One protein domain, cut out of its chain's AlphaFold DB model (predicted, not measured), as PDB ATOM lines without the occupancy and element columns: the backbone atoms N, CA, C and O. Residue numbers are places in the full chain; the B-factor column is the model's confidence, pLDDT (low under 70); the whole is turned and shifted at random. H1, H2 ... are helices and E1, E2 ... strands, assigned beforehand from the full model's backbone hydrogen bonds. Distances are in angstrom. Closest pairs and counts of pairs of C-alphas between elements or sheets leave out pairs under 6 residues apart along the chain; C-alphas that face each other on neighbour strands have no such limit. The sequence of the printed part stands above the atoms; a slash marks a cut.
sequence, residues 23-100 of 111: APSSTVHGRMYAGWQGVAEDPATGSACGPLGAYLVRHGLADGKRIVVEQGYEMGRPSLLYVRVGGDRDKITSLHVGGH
ATOM      1  N   ALA A  23     -23.751  32.943  38.955       94.44
ATOM      2  CA  ALA A  23     -25.184  33.177  39.070       94.44
ATOM      3  C   ALA A  23     -25.864  33.140  37.685       94.44
ATOM      4  O   ALA A  23     -25.480  33.904  36.794       94.44
ATOM      5  N   PRO A  24     -26.943  32.352  37.495       94.25
ATOM      6  CA  PRO A  24     -27.694  32.323  36.232       94.25
ATOM      7  C   PRO A  24     -28.351  33.660  35.852       94.25
ATOM      8  O   PRO A  24     -28.756  33.858  34.712       94.25
ATOM      9  N   SER A  25     -28.507  34.570  36.817       94.94
ATOM     10  CA  SER A  25     -29.044  35.919  36.610       94.94
ATOM     11  C   SER A  25     -27.992  36.933  36.144       94.94
ATOM     12  O   SER A  25     -28.361  38.059  35.793       94.94
ATOM     13  N   SER A  26     -26.710  36.556  36.144       98.00
ATOM     14  CA  SER A  26     -25.604  37.367  35.640       98.00
ATOM     15  C   SER A  26     -25.470  37.238  34.122       98.00
ATOM     16  O   SER A  26     -25.826  36.226  33.526       98.00
ATOM     17  N   THR A  27     -24.941  38.273  33.477       98.31
ATOM     18  CA  THR A  27     -24.652  38.285  32.034       98.31
ATOM     19  C   THR A  27     -23.215  37.871  31.744       98.31
ATOM     20  O   THR A  27     -22.958  37.182  30.758       98.31
ATOM     21  N   VAL A  28     -22.277  38.329  32.575       98.50
ATOM     22  CA  VAL A  28     -20.844  38.054  32.445       98.50
ATOM     23  C   VAL A  28     -20.189  37.999  33.817       98.50
ATOM     24  O   VAL A  28     -20.595  38.711  34.738       98.50
ATOM     25  N   HIS A  29     -19.149  37.183  33.912       98.56
ATOM     26  CA  HIS A  29     -18.252  37.128  35.052       98.56
ATOM     27  C   HIS A  29     -16.966  37.877  34.714       98.56
ATOM     28  O   HIS A  29     -16.390  37.652  33.649       98.56
ATOM     29  N   GLY A  30     -16.528  38.779  35.592       97.69
ATOM     30  CA  GLY A  30     -15.409  39.681  35.336       97.69
ATOM     31  C   GLY A  30     -14.408  39.760  36.482       97.69
ATOM     32  O   GLY A  30     -14.746  39.547  37.644       97.69
ATOM     33  N   ARG A  31     -13.164  40.107  36.146       97.06
ATOM     34  CA  ARG A  31     -12.065  40.345  37.090       97.06
ATOM     35  C   ARG A  31     -11.222  41.523  36.619       97.06
ATOM     36  O   ARG A  31     -10.914  41.625  35.432       97.06
ATOM     37  N   MET A  32     -10.834  42.393  37.551       95.00
ATOM     38  CA  MET A  32     -10.046  43.594  37.267       95.00
ATOM     39  C   MET A  32      -8.686  43.529  37.944       95.00
ATOM     40  O   MET A  32      -8.597  43.540  39.172       95.00
ATOM     41  N   TYR A  33      -7.627  43.561  37.144       92.44
ATOM     42  CA  TYR A  33      -6.253  43.630  37.623       92.44
ATOM     43  C   TYR A  33      -5.644  44.986  37.300       92.44
ATOM     44  O   TYR A  33      -5.714  45.445  36.165       92.44
ATOM     45  N   ALA A  34      -4.990  45.601  38.282       83.31
ATOM     46  CA  ALA A  34      -4.310  46.883  38.121       83.31
ATOM     47  C   ALA A  34      -2.962  46.871  38.857       83.31
ATOM     48  O   ALA A  34      -2.637  47.775  39.628       83.31
ATOM     49  N   GLY A  35      -2.171  45.814  38.628       71.88
ATOM     50  CA  GLY A  35      -0.944  45.542  39.382       71.88
ATOM     51  C   GLY A  35       0.064  46.697  39.378       71.88
ATOM     52  O   GLY A  35       0.699  46.949  40.399       71.88
ATOM     53  N   TRP A  36       0.158  47.451  38.277       69.94
ATOM     54  CA  TRP A  36       1.041  48.620  38.168       69.94
ATOM     55  C   TRP A  36       0.624  49.803  39.062       69.94
ATOM     56  O   TRP A  36       1.460  50.629  39.409       69.94
ATOM     57  N   GLN A  37      -0.643  49.863  39.486       68.00
ATOM     58  CA  GLN A  37      -1.190  50.896  40.379       68.00
ATOM     59  C   GLN A  37      -1.150  50.471  41.856       68.00
ATOM     60  O   GLN A  37      -1.784  51.094  42.705       68.00
ATOM     61  N   GLY A  38      -0.458  49.373  42.182       76.19
ATOM     62  CA  GLY A  38      -0.412  48.816  43.537       76.19
ATOM     63  C   GLY A  38      -1.684  48.066  43.961       76.19
ATOM     64  O   GLY A  38      -1.763  47.586  45.094       76.19
ATOM     65  N   VAL A  39      -2.662  47.912  43.062       80.12
ATOM     66  CA  VAL A  39      -3.901  47.162  43.297       80.12
ATOM     67  C   VAL A  39      -3.781  45.786  42.650       80.12
ATOM     68  O   VAL A  39      -3.805  45.650  41.430       80.12
ATOM     69  N   ALA A  40      -3.652  44.744  43.474       87.12
ATOM     70  CA  ALA A  40      -3.531  43.377  42.967       87.12
ATOM     71  C   ALA A  40      -4.776  42.956  42.171       87.12
ATOM     72  O   ALA A  40      -4.638  42.482  41.052       87.12
ATOM     73  N   GLU A  41      -5.968  43.164  42.734       92.06
ATOM     74  CA  GLU A  41      -7.264  42.902  42.103       92.06
ATOM     75  C   GLU A  41      -8.315  43.823  42.744       92.06
ATOM     76  O   GLU A  41      -8.300  44.016  43.965       92.06
ATOM     77  N   ASP A  42      -9.193  44.414  41.934       94.00
ATOM     78  CA  ASP A  42     -10.295  45.272  42.388       94.00
ATOM     79  C   ASP A  42     -11.614  44.467  42.423       94.00
ATOM     80  O   ASP A  42     -11.960  43.828  41.423       94.00
ATOM     81  N   PRO A  43     -12.359  44.440  43.550       94.94
ATOM     82  CA  PRO A  43     -13.571  43.625  43.690       94.94
ATOM     83  C   PRO A  43     -14.800  44.136  42.928       94.94
ATOM     84  O   PRO A  43     -15.717  43.348  42.702       94.94
ATOM     85  N   ALA A  44     -14.867  45.424  42.570       96.44
ATOM     86  CA  ALA A  44     -16.029  46.001  41.891       96.44
ATOM     87  C   ALA A  44     -15.642  47.236  41.065       96.44
ATOM     88  O   ALA A  44     -15.571  48.349  41.585       96.44
ATOM     89  N   THR A  45     -15.442  47.059  39.758       96.69
ATOM     90  CA  THR A  45     -14.840  48.096  38.907       96.69
ATOM     91  C   THR A  45     -15.868  48.716  37.968       96.69
ATOM     92  O   THR A  45     -15.997  48.338  36.800       96.69
ATOM     93  N   GLY A  46     -16.598  49.718  38.465       95.31
ATOM     94  CA  GLY A  46     -17.644  50.394  37.690       95.31
ATOM     95  C   GLY A  46     -17.137  51.037  36.393       95.31
ATOM     96  O   GLY A  46     -17.787  50.930  35.352       95.31
ATOM     97  N   SER A  47     -15.940  51.630  36.428       95.12
ATOM     98  CA  SER A  47     -15.298  52.266  35.268       95.12
ATOM     99  C   SER A  47     -14.970  51.289  34.137       95.12
ATOM    100  O   SER A  47     -14.963  51.699  32.980       95.12
ATOM    101  N   ALA A  48     -14.749  50.007  34.441       96.38
ATOM    102  CA  ALA A  48     -14.533  48.964  33.442       96.38
ATOM    103  C   ALA A  48     -15.850  48.320  32.977       96.38
ATOM    104  O   ALA A  48     -16.012  48.005  31.796       96.38
ATOM    105  N   CYS A  49     -16.829  48.184  33.879       97.81
ATOM    106  CA  CYS A  49     -18.126  47.581  33.568       97.81
ATOM    107  C   CYS A  49     -18.944  48.392  32.548       97.81
ATOM    108  O   CYS A  49     -19.640  47.807  31.720       97.81
ATOM    109  N   GLY A  50     -18.848  49.726  32.561       97.31
ATOM    110  CA  GLY A  50     -19.515  50.577  31.567       97.31
ATOM    111  C   GLY A  50     -19.072  50.268  30.127       97.31
ATOM    112  O   GLY A  50     -19.903  49.848  29.316       97.31
ATOM    113  N   PRO A  51     -17.776  50.427  29.795       97.25
ATOM    114  CA  PRO A  51     -17.223  50.057  28.491       97.25
ATOM    115  C   PRO A  51     -17.453  48.589  28.115       97.25
ATOM    116  O   PRO A  51     -17.752  48.305  26.955       97.25
ATOM    117  N   LEU A  52     -17.391  47.660  29.078       98.38
ATOM    118  CA  LEU A  52     -17.757  46.261  28.841       98.38
ATOM    119  C   LEU A  52     -19.203  46.131  28.353       98.38
ATOM    120  O   LEU A  52     -19.460  45.421  27.385       98.38
ATOM    121  N   GLY A  53     -20.148  46.845  28.968       98.25
ATOM    122  CA  GLY A  53     -21.534  46.875  28.503       98.25
ATOM    123  C   GLY A  53     -21.648  47.331  27.047       98.25
ATOM    124  O   GLY A  53     -22.314  46.671  26.248       98.25
ATOM    125  N   ALA A  54     -20.945  48.406  26.677       98.19
ATOM    126  CA  ALA A  54     -20.900  48.894  25.296       98.19
ATOM    127  C   ALA A  54     -20.344  47.838  24.326       98.19
ATOM    128  O   ALA A  54     -20.911  47.621  23.254       98.19
ATOM    129  N   TYR A  55     -19.263  47.159  24.719       98.25
ATOM    130  CA  TYR A  55     -18.666  46.068  23.952       98.25
ATOM    131  C   TYR A  55     -19.673  44.933  23.725       98.25
ATOM    132  O   TYR A  55     -19.899  44.520  22.587       98.25
ATOM    133  N   LEU A  56     -20.340  44.465  24.784       98.31
ATOM    134  CA  LEU A  56     -21.315  43.377  24.686       98.31
ATOM    135  C   LEU A  56     -22.464  43.722  23.728       98.31
ATOM    136  O   LEU A  56     -22.841  42.883  22.914       98.31
ATOM    137  N   VAL A  57     -22.982  44.954  23.771       98.12
ATOM    138  CA  VAL A  57     -24.049  45.409  22.862       98.12
ATOM    139  C   VAL A  57     -23.563  45.498  21.420       98.12
ATOM    140  O   VAL A  57     -24.185  44.933  20.519       98.12
ATOM    141  N   ARG A  58     -22.418  46.147  21.189       98.00
ATOM    142  CA  ARG A  58     -21.835  46.312  19.849       98.00
ATOM    143  C   ARG A  58     -21.590  44.973  19.146       98.00
ATOM    144  O   ARG A  58     -21.772  44.860  17.933       98.00
ATOM    145  N   HIS A  59     -21.219  43.952  19.914       97.25
ATOM    146  CA  HIS A  59     -20.950  42.605  19.417       97.25
ATOM    147  C   HIS A  59     -22.161  41.656  19.472       97.25
ATOM    148  O   HIS A  59     -22.012  40.474  19.174       97.25
ATOM    149  N   GLY A  60     -23.361  42.142  19.812       96.38
ATOM    150  CA  GLY A  60     -24.583  41.326  19.835       96.38
ATOM    151  C   GLY A  60     -24.604  40.252  20.928       96.38
ATOM    152  O   GLY A  60     -25.304  39.251  20.802       96.38
ATOM    153  N   LEU A  61     -23.821  40.438  21.993       96.69
ATOM    154  CA  LEU A  61     -23.723  39.531  23.138       96.69
ATOM    155  C   LEU A  61     -24.711  39.889  24.261       96.69
ATOM    156  O   LEU A  61     -24.966  39.056  25.128       96.69
ATOM    157  N   ALA A  62     -25.259  41.106  24.243       96.12
ATOM    158  CA  ALA A  62     -26.314  41.573  25.141       96.12
ATOM    159  C   ALA A  62     -27.198  42.628  24.452       96.12
ATOM    160  O   ALA A  62     -26.770  43.277  23.501       96.12
ATOM    161  N   ASP A  63     -28.416  42.831  24.961       93.69
ATOM    162  CA  ASP A  63     -29.390  43.794  24.418       93.69
ATOM    163  C   ASP A  63     -29.253  45.221  24.987       93.69
ATOM    164  O   ASP A  63     -29.972  46.129  24.575       93.69
ATOM    165  N   GLY A  64     -28.361  45.415  25.964       94.00
ATOM    166  CA  GLY A  64     -28.082  46.701  26.606       94.00
ATOM    167  C   GLY A  64     -29.078  47.132  27.685       94.00
ATOM    168  O   GLY A  64     -28.781  48.059  28.440       94.00
ATOM    169  N   LYS A  65     -30.228  46.458  27.825       94.81
ATOM    170  CA  LYS A  65     -31.289  46.850  28.772       94.81
ATOM    171  C   LYS A  65     -30.998  46.404  30.196       94.81
ATOM    172  O   LYS A  65     -31.358  47.100  31.147       94.81
ATOM    173  N   ARG A  66     -30.382  45.231  30.344       93.31
ATOM    174  CA  ARG A  66     -30.022  44.657  31.641       93.31
ATOM    175  C   ARG A  66     -28.780  43.789  31.500       93.31
ATOM    176  O   ARG A  66     -28.882  42.593  31.252       93.31
ATOM    177  N   ILE A  67     -27.619  44.402  31.693       98.44
ATOM    178  CA  ILE A  67     -26.348  43.690  31.787       98.44
ATOM    179  C   ILE A  67     -25.973  43.618  33.263       98.44
ATOM    180  O   ILE A  67     -25.912  44.642  33.944       98.44
ATOM    181  N   VAL A  68     -25.754  42.408  33.761       98.44
ATOM    182  CA  VAL A  68     -25.326  42.162  35.140       98.44
ATOM    183  C   VAL A  68     -23.915  41.593  35.096       98.44
ATOM    184  O   VAL A  68     -23.692  40.531  34.516       98.44
ATOM    185  N   VAL A  69     -22.966  42.313  35.685       98.62
ATOM    186  CA  VAL A  69     -21.574  41.877  35.818       98.62
ATOM    187  C   VAL A  69     -21.372  41.379  37.241       98.62
ATOM    188  O   VAL A  69     -21.541  42.147  38.189       98.62
ATOM    189  N   GLU A  70     -21.016  40.108  37.394       98.44
ATOM    190  CA  GLU A  70     -20.542  39.570  38.671       98.44
ATOM    191  C   GLU A  70     -19.011  39.663  38.742       98.44
ATOM    192  O   GLU A  70     -18.315  39.337  37.781       98.44
ATOM    193  N   GLN A  71     -18.487  40.160  39.864       98.25
ATOM    194  CA  GLN A  71     -17.057  40.425  40.054       98.25
ATOM    195  C   GLN A  71     -16.637  40.183  41.512       98.25
ATOM    196  O   GLN A  71     -17.455  40.246  42.432       98.25
ATOM    197  N   GLY A  72     -15.353  39.882  41.727       96.94
ATOM    198  CA  GLY A  72     -14.740  39.825  43.060       96.94
ATOM    199  C   GLY A  72     -14.984  38.520  43.824       96.94
ATOM    200  O   GLY A  72     -14.641  38.419  45.006       96.94
ATOM    201  N   TYR A  73     -15.544  37.499  43.174       96.50
ATOM    202  CA  TYR A  73     -15.878  36.220  43.803       96.50
ATOM    203  C   TYR A  73     -14.614  35.446  44.217       96.50
ATOM    204  O   TYR A  73     -14.533  34.956  45.343       96.50
ATOM    205  N   GLU A  74     -13.569  35.421  43.385       95.25
ATOM    206  CA  GLU A  74     -12.301  34.711  43.633       95.25
ATOM    207  C   GLU A  74     -11.498  35.269  44.810       95.25
ATOM    208  O   GLU A  74     -10.635  34.572  45.361       95.25
ATOM    209  N   MET A  75     -11.761  36.527  45.168       94.00
ATOM    210  CA  MET A  75     -11.154  37.225  46.299       94.00
ATOM    211  C   MET A  75     -12.097  37.329  47.509       94.00
ATOM    212  O   MET A  75     -11.761  38.006  48.481       94.00
ATOM    213  N   GLY A  76     -13.260  36.664  47.469       95.50
ATOM    214  CA  GLY A  76     -14.222  36.620  48.574       95.50
ATOM    215  C   GLY A  76     -14.968  37.934  48.820       95.50
ATOM    216  O   GLY A  76     -15.445  38.167  49.927       95.50
ATOM    217  N   ARG A  77     -15.055  38.808  47.811       96.00
ATOM    218  CA  ARG A  77     -15.758  40.100  47.866       96.00
ATOM    219  C   ARG A  77     -16.780  40.196  46.721       96.00
ATOM    220  O   ARG A  77     -16.620  41.044  45.841       96.00
ATOM    221  N   PRO A  78     -17.795  39.313  46.703       96.69
ATOM    222  CA  PRO A  78     -18.745  39.228  45.603       96.69
ATOM    223  C   PRO A  78     -19.519  40.538  45.457       96.69
ATOM    224  O   PRO A  78     -20.096  41.044  46.421       96.69
ATOM    225  N   SER A  79     -19.525  41.070  44.241       97.50
ATOM    226  CA  SER A  79     -20.194  42.317  43.886       97.50
ATOM    227  C   SER A  79     -20.977  42.138  42.589       97.50
ATOM    228  O   SER A  79     -20.514  41.467  41.664       97.50
ATOM    229  N   LEU A  80     -22.160  42.753  42.521       98.12
ATOM    230  CA  LEU A  80     -22.981  42.817  41.313       98.12
ATOM    231  C   LEU A  80     -23.026  44.258  40.811       98.12
ATOM    232  O   LEU A  80     -23.466  45.156  41.533       98.12
ATOM    233  N   LEU A  81     -22.597  44.463  39.566       98.38
ATOM    234  CA  LEU A  81     -22.699  45.742  38.874       98.38
ATOM    235  C   LEU A  81     -23.774  45.653  37.792       98.38
ATOM    236  O   LEU A  81     -23.778  44.748  36.957       98.38
ATOM    237  N   TYR A  82     -24.689  46.615  37.802       98.50
ATOM    238  CA  TYR A  82     -25.767  46.737  36.832       98.50
ATOM    239  C   TYR A  82     -25.385  47.770  35.788       98.50
ATOM    240  O   TYR A  82     -25.166  48.939  36.112       98.50
ATOM    241  N   VAL A  83     -25.348  47.342  34.533       98.56
ATOM    242  CA  VAL A  83     -25.000  48.189  33.401       98.56
ATOM    243  C   VAL A  83     -26.207  48.326  32.482       98.56
ATOM    244  O   VAL A  83     -26.857  47.343  32.113       98.56
ATOM    245  N   ARG A  84     -26.508  49.574  32.118       98.44
ATOM    246  CA  ARG A  84     -27.481  49.930  31.084       98.44
ATOM    247  C   ARG A  84     -26.799  50.737  29.997       98.44
ATOM    248  O   ARG A  84     -26.089  51.701  30.282       98.44
ATOM    249  N   VAL A  85     -27.046  50.341  28.760       98.44
ATOM    250  CA  VAL A  85     -26.476  50.946  27.561       98.44
ATOM    251  C   VAL A  85     -27.615  51.593  26.785       98.44
ATOM    252  O   VAL A  85     -28.584  50.926  26.432       98.44
ATOM    253  N   GLY A  86     -27.521  52.900  26.556       97.75
ATOM    254  CA  GLY A  86     -28.443  53.612  25.678       97.75
ATOM    255  C   GLY A  86     -27.973  53.562  24.226       97.75
ATOM    256  O   GLY A  86     -26.771  53.601  23.959       97.75
ATOM    257  N   GLY A  87     -28.931  53.536  23.299       95.38
ATOM    258  CA  GLY A  87     -28.674  53.384  21.868       95.38
ATOM    259  C   GLY A  87     -28.762  51.927  21.419       95.38
ATOM    260  O   GLY A  87     -29.484  51.134  22.022       95.38
ATOM    261  N   ASP A  88     -28.043  51.595  20.354       93.06
ATOM    262  CA  ASP A  88     -28.015  50.262  19.752       93.06
ATOM    263  C   ASP A  88     -26.578  49.828  19.413       93.06
ATOM    264  O   ASP A  88     -25.599  50.487  19.775       93.06
ATOM    265  N   ARG A  89     -26.449  48.687  18.729       94.94
ATOM    266  CA  ARG A  89     -25.158  48.106  18.343       94.94
ATOM    267  C   ARG A  89     -24.316  49.002  17.426       94.94
ATOM    268  O   ARG A  89     -23.095  48.851  17.423       94.94
ATOM    269  N   ASP A  90     -24.946  49.898  16.671       95.31
ATOM    270  CA  ASP A  90     -24.293  50.766  15.690       95.31
ATOM    271  C   ASP A  90     -23.972  52.137  16.297       95.31
ATOM    272  O   ASP A  90     -22.956  52.751  15.958       95.31
ATOM    273  N   LYS A  91     -24.798  52.604  17.242       96.62
ATOM    274  CA  LYS A  91     -24.609  53.882  17.929       96.62
ATOM    275  C   LYS A  91     -24.954  53.799  19.414       96.62
ATOM    276  O   LYS A  91     -26.100  53.970  19.826       96.62
ATOM    277  N   ILE A  92     -23.911  53.667  20.230       97.50
ATOM    278  CA  ILE A  92     -23.989  53.790  21.690       97.50
ATOM    279  C   ILE A  92     -24.085  55.274  22.064       97.50
ATOM    280  O   ILE A  92     -23.261  56.078  21.630       97.50
ATOM    281  N   THR A  93     -25.080  55.646  22.869       97.75
ATOM    282  CA  THR A  93     -25.355  57.049  23.234       97.75
ATOM    283  C   THR A  93     -25.152  57.356  24.711       97.75
ATOM    284  O   THR A  93     -24.930  58.509  25.067       97.75
ATOM    285  N   SER A  94     -25.226  56.354  25.587       97.69
ATOM    286  CA  SER A  94     -24.994  56.535  27.022       97.69
ATOM    287  C   SER A  94     -24.639  55.222  27.708       97.69
ATOM    288  O   SER A  94     -25.010  54.142  27.244       97.69
ATOM    289  N   LEU A  95     -23.941  55.328  28.839       97.81
ATOM    290  CA  LEU A  95     -23.592  54.211  29.710       97.81
ATOM    291  C   LEU A  95     -23.955  54.583  31.142       97.81
ATOM    292  O   LEU A  95     -23.523  55.617  31.647       97.81
ATOM    293  N   HIS A  96     -24.734  53.729  31.790       98.19
ATOM    294  CA  HIS A  96     -25.104  53.878  33.188       98.19
ATOM    295  C   HIS A  96     -24.625  52.648  33.939       98.19
ATOM    296  O   HIS A  96     -24.956  51.525  33.558       98.19
ATOM    297  N   VAL A  97     -23.869  52.868  35.010       98.19
ATOM    298  CA  VAL A  97     -23.376  51.812  35.891       98.19
ATOM    299  C   VAL A  97     -23.897  52.091  37.291       98.19
ATOM    300  O   VAL A  97     -23.816  53.217  37.775       98.19
ATOM    301  N   GLY A  98     -24.452  51.071  37.929       97.62
ATOM    302  CA  GLY A  98     -24.966  51.158  39.288       97.62
ATOM    303  C   GLY A  98     -24.775  49.855  40.046       97.62
ATOM    304  O   GLY A  98     -24.389  48.833  39.486       97.62
ATOM    305  N   GLY A  99     -25.069  49.899  41.335       96.44
ATOM    306  CA  GLY A  99     -24.933  48.778  42.252       96.44
ATOM    307  C   GLY A  99     -25.678  49.073  43.544       96.44
ATOM    308  O   GLY A  99     -26.065  50.214  43.804       96.44
ATOM    309  N   HIS A 100     -25.879  48.040  44.351       96.06
ATOM    310  CA  HIS A 100     -26.343  48.222  45.718       96.06
ATOM    311  C   HIS A 100     -25.151  48.523  46.627       96.06
ATOM    312  O   HIS A 100     -24.061  47.988  46.435       96.06
TER     313      HIS A 100
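Overview. This is residues 23 to 100 of the 111 residues of the protein "PhzF family phenazine biosynthesis protein" of Chloroflexi bacterium (UniProt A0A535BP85). What shape do these atoms make? A strongly twisted sheet of five strands curls round one helix, H1, which packs mostly on E4 and E5 on one face of the sheet, two layers in all. At one end of the shape lies the hairpin of E1 and E2, and E2 has its centre farthest from the mean of the C-alphas, at 16.0 A. What is it built of? The printed part has 78 residues, with the named elements E1, E2, H1, E3, E4 and E5 along the chain; the class is mixed, helices and strands, and the mixed sheet has the order E2, E1, E3, E4, E5. How large is it? It is compact, with a radius of gyration of the C-alphas of 12.7 A and spans of 36 by 29 by 21 A.

Arrangement. How do the first strands pair? E1, residues 28 to 34, forms an antiparallel hairpin with E2, residues 39 to 42, where N 42 and O 32 are 3.0 A apart, within hydrogen-bond range. The pairing of E1 is staggered: residues 32 to 34 pair with E2, and residues 28 to 30 pair in parallel with E3, residues 67 to 71, with N 30 and O 70 at 2.9 A. How does the sheet go on? E3, E4, residues 79 to 87, and E5, residues 92 to 98, form a meander, each strand the antiparallel neighbour of the one before. N 83 and O 67 are 2.8 A apart, and N 82 and O 98 are 2.8 A apart. Where is the helix? H1, residues 46 to 58, is on the sheet; its closest C-alphas to E5 are those of Gly 50 and Leu 95, 5.8 A, and to E4 those of Gly 53 and Val 83, 6.1 A. In H1, 8 of 9 O i to N i+4 pairs are within hydrogen-bond range.

Along the chain. Where does the first strand begin? C-alpha 28 of E1 is at (-20.844, 38.054, 32.445). How long are the elements? From first to last C-alpha, E1 measures 19.6 A, E2 6.7 A, H1 18.8 A, E3 12.9 A, E4 26.1 A and E5 17.8 A. Where does the last strand end? C-alpha 98 of E5 is at (-24.966, 51.158, 39.288).

Size, cuts and confidence. How far does it reach? The two C-alphas farthest apart, those of Gly 76 and Asp 90, are 37.2 A apart. Is there a cut or a long link? The printed part has no cut and no long link. Where is confidence low? Residues 36 to 37 are under 70; the mean pLDDT of the printed part is 94.9.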